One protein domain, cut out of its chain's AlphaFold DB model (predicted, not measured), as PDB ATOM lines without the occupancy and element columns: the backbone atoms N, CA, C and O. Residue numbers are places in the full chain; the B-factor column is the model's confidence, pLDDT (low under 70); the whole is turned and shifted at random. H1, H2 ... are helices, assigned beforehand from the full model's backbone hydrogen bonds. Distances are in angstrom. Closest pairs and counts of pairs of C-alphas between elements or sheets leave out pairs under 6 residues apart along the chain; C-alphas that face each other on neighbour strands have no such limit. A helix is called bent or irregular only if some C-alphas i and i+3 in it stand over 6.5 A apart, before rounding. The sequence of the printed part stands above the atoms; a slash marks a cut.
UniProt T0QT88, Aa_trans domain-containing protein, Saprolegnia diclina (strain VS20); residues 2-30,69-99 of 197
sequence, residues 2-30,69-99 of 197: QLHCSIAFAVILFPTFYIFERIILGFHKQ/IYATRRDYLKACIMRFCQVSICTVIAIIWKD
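What this domain is: This is residues 2 to 30 and 69 to 99 of the 197 residues of the protein "Aa_trans domain-containing protein" of Saprolegnia diclina (strain VS20) (UniProt T0QT88). Two long helices make a loose, splayed V: residues 17 to 25 of H1 meet residues 79 to 83 of H2, and away from that contact residues 2 to 12 and 88 to 99 stick out as two free arms. The helices run opposite ways at a steep tilt of 54 degrees, and the cut in the chain lies between them. The printed part has 60 residues, with two named helices, H1 then H2, and no named strand; its class is all helix. It is loose, with a radius of gyration of the C-alphas of 13.6 A, and elongated, spanning 42 by 23 by 19 A.

Where its parts are: The printed part begins with H1, residues 2 to 25, from C-alpha 2 at (58.532, 23.489, -50.328) to C-alpha 25 at (40.813, 23.783, -22.885), a length of 32.7 A. H1 is neither bent nor irregular, but only just: C-alphas 12 and 15 are 6.2 A apart. H2, residues 73 to 96, measures 34.5 A and ends with C-alpha 96 at (41.811, 8.562, -47.399).

How they stand to each other: H1 and H2 touch, with 4 pairs of C-alphas within 8 A; the closest C-alphas are those of Phe 17 and Arg 83, 6.4 A apart. Their centres are 11.7 A apart. Every O i to N i+4 pair is within hydrogen-bond range in H2, and 18 of 20 are in H1.

The domain as a whole: The two C-alphas farthest apart are those of Ala 71 and Asp 99, at 43.7 A. Without the stretches that stand free, the body has 37 residues and spans 23 by 21 by 14 A. The link from H1 to H2 runs across the cut: residues 31 to 68 are not printed, and C-alphas 30 and 69 are 9.7 A apart. The mean pLDDT of the printed part is 84.2; residues 28 to 30 and 69 to 71 are under 70.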
ATOM      1  N   GLN A   2      58.485  23.877 -51.752       82.06
ATOM      2  CA  GLN A   2      58.532  23.489 -50.328       82.06
ATOM      3  C   GLN A   2      58.429  24.668 -49.340       82.06
ATOM      4  O   GLN A   2      57.631  24.598 -48.414       82.06
ATOM      5  N   LEU A   3      59.157  25.772 -49.564       89.31
ATOM      6  CA  LEU A   3      59.089  26.962 -48.698       89.31
ATOM      7  C   LEU A   3      57.667  27.550 -48.614       89.31
ATOM      8  O   LEU A   3      57.193  27.848 -47.522       89.31
ATOM      9  N   HIS A   4      56.951  27.643 -49.741       83.69
ATOM     10  CA  HIS A   4      55.564  28.121 -49.763       83.69
ATOM     11  C   HIS A   4      54.621  27.197 -48.986       83.69
ATOM     12  O   HIS A   4      53.794  27.687 -48.223       83.69
ATOM     13  N   CYS A   5      54.767  25.876 -49.130       82.56
ATOM     14  CA  CYS A   5      53.959  24.912 -48.384       82.56
ATOM     15  C   CYS A   5      54.205  25.005 -46.871       82.56
ATOM     16  O   CYS A   5      53.244  25.004 -46.107       82.56
ATOM     17  N   SER A   6      55.461  25.140 -46.432       86.69
ATOM     18  CA  SER A   6      55.799  25.254 -45.006       86.69
ATOM     19  C   SER A   6      55.249  26.535 -44.376       86.69
ATOM     20  O   SER A   6      54.693  26.493 -43.280       86.69
ATOM     21  N   ILE A   7      55.367  27.667 -45.081       87.94
ATOM     22  CA  ILE A   7      54.834  28.953 -44.611       87.94
ATOM     23  C   ILE A   7      53.303  28.902 -44.559       87.94
ATOM     24  O   ILE A   7      52.721  29.253 -43.537       87.94
ATOM     25  N   ALA A   8      52.645  28.409 -45.615       83.38
ATOM     26  CA  ALA A   8      51.187  28.286 -45.648       83.38
ATOM     27  C   ALA A   8      50.660  27.380 -44.524       83.38
ATOM     28  O   ALA A   8      49.685  27.718 -43.855       83.38
ATOM     29  N   PHE A   9      51.339  26.260 -44.267       83.56
ATOM     30  CA  PHE A   9      50.992  25.344 -43.185       83.56
ATOM     31  C   PHE A   9      51.092  26.009 -41.807       83.56
ATOM     32  O   PHE A   9      50.168  25.892 -41.004       83.56
ATOM     33  N   ALA A  10      52.169  26.756 -41.549       85.69
ATOM     34  CA  ALA A  10      52.355  27.488 -40.299       85.69
ATOM     35  C   ALA A  10      51.279  28.570 -40.094       85.69
ATOM     36  O   ALA A  10      50.669  28.643 -39.025       85.69
ATOM     37  N   VAL A  11      51.004  29.367 -41.132       89.19
ATOM     38  CA  VAL A  11      50.016  30.458 -41.088       89.19
ATOM     39  C   VAL A  11      48.596  29.936 -40.850       89.19
ATOM     40  O   VAL A  11      47.818  30.601 -40.175       89.19
ATOM     41  N   ILE A  12      48.251  28.748 -41.353       86.88
ATOM     42  CA  ILE A  12      46.911  28.166 -41.170       86.88
ATOM     43  C   ILE A  12      46.790  27.432 -39.825       86.88
ATOM     44  O   ILE A  12      45.779  27.563 -39.126       86.88
ATOM     45  N   LEU A  13      47.799  26.648 -39.433       87.12
ATOM     46  CA  LEU A  13      47.687  25.805 -38.244       87.12
ATOM     47  C   LEU A  13      47.862  26.552 -36.929       87.12
ATOM     48  O   LEU A  13      47.141  26.229 -35.988       87.12
ATOM     49  N   PHE A  14      48.764  27.533 -36.832       87.44
ATOM     50  CA  PHE A  14      48.978  28.224 -35.556       87.44
ATOM     51  C   PHE A  14      47.724  28.953 -35.049       87.44
ATOM     52  O   PHE A  14      47.361  28.734 -33.890       87.44
ATOM     53  N   PRO A  15      46.992  29.726 -35.879       88.56
ATOM     54  CA  PRO A  15      45.715  30.301 -35.463       88.56
ATOM     55  C   PRO A  15      44.677  29.234 -35.107       88.56
ATOM     56  O   PRO A  15      43.931  29.397 -34.145       88.56
ATOM     57  N   THR A  16      44.650  28.117 -35.841       87.94
ATOM     58  CA  THR A  16      43.694  27.035 -35.573       87.94
ATOM     59  C   THR A  16      43.968  26.383 -34.217       87.94
ATOM     60  O   THR A  16      43.043  26.234 -33.422       87.94
ATOM     61  N   PHE A  17      45.229  26.067 -33.902       89.81
ATOM     62  CA  PHE A  17      45.619  25.541 -32.590       89.81
ATOM     63  C   PHE A  17      45.242  26.502 -31.465       89.81
ATOM     64  O   PHE A  17      44.663  26.077 -30.470       89.81
ATOM     65  N   TYR A  18      45.504  27.797 -31.645       86.12
ATOM     66  CA  TYR A  18      45.150  28.816 -30.663       86.12
ATOM     67  C   TYR A  18      43.635  28.871 -30.395       86.12
ATOM     68  O   TYR A  18      43.198  28.831 -29.244       86.12
ATOM     69  N   ILE A  19      42.816  28.902 -31.453       86.62
ATOM     70  CA  ILE A  19      41.350  28.947 -31.339       86.62
ATOM     71  C   ILE A  19      40.811  27.668 -30.686       86.62
ATOM     72  O   ILE A  19      39.951  27.740 -29.808       86.62
ATOM     73  N   PHE A  20      41.325  26.499 -31.064       86.69
ATOM     74  CA  PHE A  20      40.889  25.232 -30.479       86.69
ATOM     75  C   PHE A  20      41.290  25.082 -29.009       86.69
ATOM     76  O   PHE A  20      40.469  24.646 -28.200       86.69
ATOM     77  N   GLU A  21      42.515  25.465 -28.639       87.31
ATOM     78  CA  GLU A  21      42.949  25.501 -27.238       87.31
ATOM     79  C   GLU A  21      42.042  26.422 -26.410       87.31
ATOM     80  O   GLU A  21      41.662  26.073 -25.290       87.31
ATOM     81  N   ARG A  22      41.605  27.545 -26.995       84.31
ATOM     82  CA  ARG A  22      40.651  28.468 -26.369       84.31
ATOM     83  C   ARG A  22      39.251  27.891 -26.205       84.31
ATOM     84  O   ARG A  22      38.638  28.088 -25.156       84.31
ATOM     85  N   ILE A  23      38.742  27.184 -27.211       84.38
ATOM     86  CA  ILE A  23      37.388  26.613 -27.181       84.38
ATOM     87  C   ILE A  23      37.320  25.387 -26.259       84.38
ATOM     88  O   ILE A  23      36.399  25.294 -25.451       84.38
ATOM     89  N   ILE A  24      38.284  24.464 -26.355       84.06
ATOM     90  CA  ILE A  24      38.232  23.160 -25.670       84.06
ATOM     91  C   ILE A  24      38.857  23.215 -24.274       84.06
ATOM     92  O   ILE A  24      38.265  22.722 -23.317       84.06
ATOM     93  N   LEU A  25      40.063  23.779 -24.148       82.44
ATOM     94  CA  LEU A  25      40.813  23.783 -22.885       82.44
ATOM     95  C   LEU A  25      40.590  25.070 -22.083       82.44
ATOM     96  O   LEU A  25      40.900  25.112 -20.895       82.44
ATOM     97  N   GLY A  26      40.042  26.114 -22.713       74.62
ATOM     98  CA  GLY A  26      39.858  27.421 -22.088       74.62
ATOM     99  C   GLY A  26      41.162  28.181 -21.857       74.62
ATOM    100  O   GLY A  26      41.144  29.225 -21.211       74.62
ATOM    101  N   PHE A  27      42.275  27.682 -22.399       70.88
ATOM    102  CA  PHE A  27      43.540  28.406 -22.432       70.88
ATOM    103  C   PHE A  27      43.363  29.673 -23.277       70.88
ATOM    104  O   PHE A  27      42.546  29.700 -24.190       70.88
ATOM    105  N   HIS A  28      44.063  30.762 -22.965       69.75
ATOM    106  CA  HIS A  28      43.895  32.045 -23.679       69.75
ATOM    107  C   HIS A  28      42.509  32.709 -23.530       69.75
ATOM    108  O   HIS A  28      42.168  33.628 -24.279       69.75
ATOM    109  N   LYS A  29      41.687  32.298 -22.555       62.75
ATOM    110  CA  LYS A  29      40.574  33.128 -22.069       62.75
ATOM    111  C   LYS A  29      41.148  34.235 -21.187       62.75
ATOM    112  O   LYS A  29      41.003  34.195 -19.973       62.75
ATOM    113  N   GLN A  30      41.809  35.224 -21.789       58.19
ATOM    114  CA  GLN A  30      41.868  36.516 -21.119       58.19
ATOM    115  C   GLN A  30      40.422  36.976 -20.968       58.19
ATOM    116  O   GLN A  30      39.629  36.911 -21.917       58.19
ATOM    117  N   ILE A  69      50.171  30.770 -19.539       60.88
ATOM    118  CA  ILE A  69      49.064  30.064 -20.204       60.88
ATOM    119  C   ILE A  69      49.231  28.541 -20.103       60.88
ATOM    120  O   ILE A  69      48.275  27.777 -20.203       60.88
ATOM    121  N   TYR A  70      50.457  28.111 -19.817       69.19
ATOM    122  CA  TYR A  70      50.818  26.737 -19.534       69.19
ATOM    123  C   TYR A  70      51.591  26.663 -18.206       69.19
ATOM    124  O   TYR A  70      52.770  26.337 -18.168       69.19
ATOM    125  N   ALA A  71      50.947  27.005 -17.090       68.00
ATOM    126  CA  ALA A  71      51.610  27.042 -15.779       68.00
ATOM    127  C   ALA A  71      52.108  25.667 -15.296       68.00
ATOM    128  O   ALA A  71      53.087  25.574 -14.559       68.00
ATOM    129  N   THR A  72      51.465  24.578 -15.732       78.62
ATOM    130  CA  THR A  72      51.773  23.221 -15.263       78.62
ATOM    131  C   THR A  72      52.216  22.316 -16.410       78.62
ATOM    132  O   THR A  72      51.655  22.356 -17.506       78.62
ATOM    133  N   ARG A  73      53.130  21.368 -16.141       77.25
ATOM    134  CA  ARG A  73      53.501  20.278 -17.077       77.25
ATOM    135  C   ARG A  73      52.280  19.550 -17.657       77.25
ATOM    136  O   ARG A  73      52.287  19.140 -18.814       77.25
ATOM    137  N   ARG A  74      51.216  19.400 -16.859       78.06
ATOM    138  CA  ARG A  74      49.946  18.791 -17.273       78.06
ATOM    139  C   ARG A  74      49.208  19.621 -18.328       78.06
ATOM    140  O   ARG A  74      48.593  19.040 -19.214       78.06
ATOM    141  N   ASP A  75      49.279  20.943 -18.251       82.31
ATOM    142  CA  ASP A  75      48.591  21.843 -19.180       82.31
ATOM    143  C   ASP A  75      49.336  21.933 -20.514       82.31
ATOM    144  O   ASP A  75      48.710  21.837 -21.570       82.31
ATOM    145  N   TYR A  76      50.674  21.927 -20.475       82.62
ATOM    146  CA  TYR A  76      51.499  21.691 -21.665       82.62
ATOM    147  C   TYR A  76      51.183  20.352 -22.338       82.62
ATOM    148  O   TYR A  76      51.037  20.295 -23.558       82.62
ATOM    149  N   LEU A  77      51.047  19.268 -21.561       84.88
ATOM    150  CA  LEU A  77      50.742  17.947 -22.114       84.88
ATOM    151  C   LEU A  77      49.359  17.919 -22.782       84.88
ATOM    152  O   LEU A  77      49.229  17.384 -23.881       84.88
ATOM    153  N   LYS A  78      48.342  18.542 -22.170       85.19
ATOM    154  CA  LYS A  78      47.001  18.676 -22.766       85.19
ATOM    155  C   LYS A  78      47.040  19.435 -24.096       85.19
ATOM    156  O   LYS A  78      46.459  18.962 -25.071       85.19
ATOM    157  N   ALA A  79      47.739  20.569 -24.149       85.56
ATOM    158  CA  ALA A  79      47.881  21.353 -25.376       85.56
ATOM    159  C   ALA A  79      48.641  20.575 -26.464       85.56
ATOM    160  O   ALA A  79      48.223  20.530 -27.619       85.56
ATOM    161  N   CYS A  80      49.718  19.883 -26.084       87.88
ATOM    162  CA  CYS A  80      50.498  19.048 -26.989       87.88
ATOM    163  C   CYS A  80      49.649  17.920 -27.601       87.88
ATOM    164  O   CYS A  80      49.614  17.778 -28.822       87.88
ATOM    165  N   ILE A  81      48.898  17.177 -26.779       91.12
ATOM    166  CA  ILE A  81      48.001  16.105 -27.240       91.12
ATOM    167  C   ILE A  81      46.930  16.655 -28.189       91.12
ATOM    168  O   ILE A  81      46.646  16.037 -29.214       91.12
ATOM    169  N   MET A  82      46.360  17.823 -27.888       89.75
ATOM    170  CA  MET A  82      45.356  18.462 -28.740       89.75
ATOM    171  C   MET A  82      45.918  18.794 -30.133       89.75
ATOM    172  O   MET A  82      45.304  18.441 -31.143       89.75
ATOM    173  N   ARG A  83      47.128  19.366 -30.198       90.62
ATOM    174  CA  ARG A  83      47.822  19.641 -31.469       90.62
ATOM    175  C   ARG A  83      48.139  18.362 -32.239       90.62
ATOM    176  O   ARG A  83      47.878  18.295 -33.438       90.62
ATOM    177  N   PHE A  84      48.643  17.331 -31.557       92.38
ATOM    178  CA  PHE A  84      48.896  16.025 -32.173       92.38
ATOM    179  C   PHE A  84      47.621  15.401 -32.742       92.38
ATOM    180  O   PHE A  84      47.648  14.880 -33.856       92.38
ATOM    181  N   CYS A  85      46.505  15.489 -32.018       93.00
ATOM    182  CA  CYS A  85      45.210  14.996 -32.473       93.00
ATOM    183  C   CYS A  85      44.777  15.698 -33.767       93.00
ATOM    184  O   CYS A  85      44.462  15.030 -34.749       93.00
ATOM    185  N   GLN A  86      44.854  17.031 -33.812       90.31
ATOM    186  CA  GLN A  86      44.471  17.794 -35.000       90.31
ATOM    187  C   GLN A  86      45.339  17.450 -36.217       90.31
ATOM    188  O   GLN A  86      44.800  17.191 -37.292       90.31
ATOM    189  N   VAL A  87      46.666  17.393 -36.056       92.19
ATOM    190  CA  VAL A  87      47.569  17.008 -37.155       92.19
ATOM    191  C   VAL A  87      47.274  15.580 -37.618       92.19
ATOM    192  O   VAL A  87      47.177  15.345 -38.818       92.19
ATOM    193  N   SER A  88      47.047  14.653 -36.685       93.56
ATOM    194  CA  SER A  88      46.729  13.258 -37.009       93.56
ATOM    195  C   SER A  88      45.428  13.136 -37.804       93.56
ATOM    196  O   SER A  88      45.389  12.411 -38.795       93.56
ATOM    197  N   ILE A  89      44.381  13.883 -37.432       92.56
ATOM    198  CA  ILE A  89      43.114  13.920 -38.178       92.56
ATOM    199  C   ILE A  89      43.348  14.443 -39.600       92.56
ATOM    200  O   ILE A  89      42.918  13.805 -40.562       92.56
ATOM    201  N   CYS A  90      44.071  15.559 -39.754       89.50
ATOM    202  CA  CYS A  90      44.407  16.100 -41.073       89.50
ATOM    203  C   CYS A  90      45.187  15.086 -41.927       89.50
ATOM    204  O   CYS A  90      44.905  14.946 -43.117       89.50
ATOM    205  N   THR A  91      46.122  14.341 -41.331       91.38
ATOM    206  CA  THR A  91      46.888  13.295 -42.023       91.38
ATOM    207  C   THR A  91      46.011  12.118 -42.452       91.38
ATOM    208  O   THR A  91      46.122  11.673 -43.591       91.38
ATOM    209  N   VAL A  92      45.113  11.631 -41.590       93.88
ATOM    210  CA  VAL A  92      44.197  10.527 -41.934       93.88
ATOM    211  C   VAL A  92      43.282  10.922 -43.092       93.88
ATOM    212  O   VAL A  92      43.144  10.159 -44.047       93.88
ATOM    213  N   ILE A  93      42.719  12.134 -43.057       89.50
ATOM    214  CA  ILE A  93      41.890  12.660 -44.152       89.50
ATOM    215  C   ILE A  93      42.703  12.736 -45.452       89.50
ATOM    216  O   ILE A  93      42.216  12.310 -46.497       89.50
ATOM    217  N   ALA A  94      43.951  13.209 -45.391       87.69
ATOM    218  CA  ALA A  94      44.822  13.288 -46.564       87.69
ATOM    219  C   ALA A  94      45.126  11.909 -47.179       87.69
ATOM    220  O   ALA A  94      45.197  11.790 -48.400       87.69
ATOM    221  N   ILE A  95      45.272  10.865 -46.356       90.06
ATOM    222  CA  ILE A  95      45.511   9.494 -46.831       90.06
ATOM    223  C   ILE A  95      44.256   8.923 -47.501       90.06
ATOM    224  O   ILE A  95      44.357   8.370 -48.595       90.06
ATOM    225  N   ILE A  96      43.086   9.074 -46.870       88.81
ATOM    226  CA  ILE A  96      41.811   8.562 -47.399       88.81
ATOM    227  C   ILE A  96      41.477   9.228 -48.739       88.81
ATOM    228  O   ILE A  96      41.051   8.553 -49.673       88.81
ATOM    229  N   TRP A  97      41.712  10.539 -48.851       85.50
ATOM    230  CA  TRP A  97      41.320  11.333 -50.016       85.50
ATOM    231  C   TRP A  97      42.407  11.609 -51.048       85.50
ATOM    232  O   TRP A  97      42.203  12.446 -51.929       85.50
ATOM    233  N   LYS A  98      43.535  10.889 -50.994       84.62
ATOM    234  CA  LYS A  98      44.693  11.144 -51.866       84.62
ATOM    235  C   LYS A  98      44.341  11.201 -53.361       84.62
ATOM    236  O   LYS A  98      44.902  12.019 -54.082       84.62
ATOM    237  N   ASP A  99      43.398  10.369 -53.809       83.62
ATOM    238  CA  ASP A  99      43.044  10.223 -55.229       83.62
ATOM    239  C   ASP A  99      41.990  11.239 -55.704       83.62
ATOM    240  O   ASP A  99      41.864  11.474 -56.900       83.62
TER     241      ASP A  99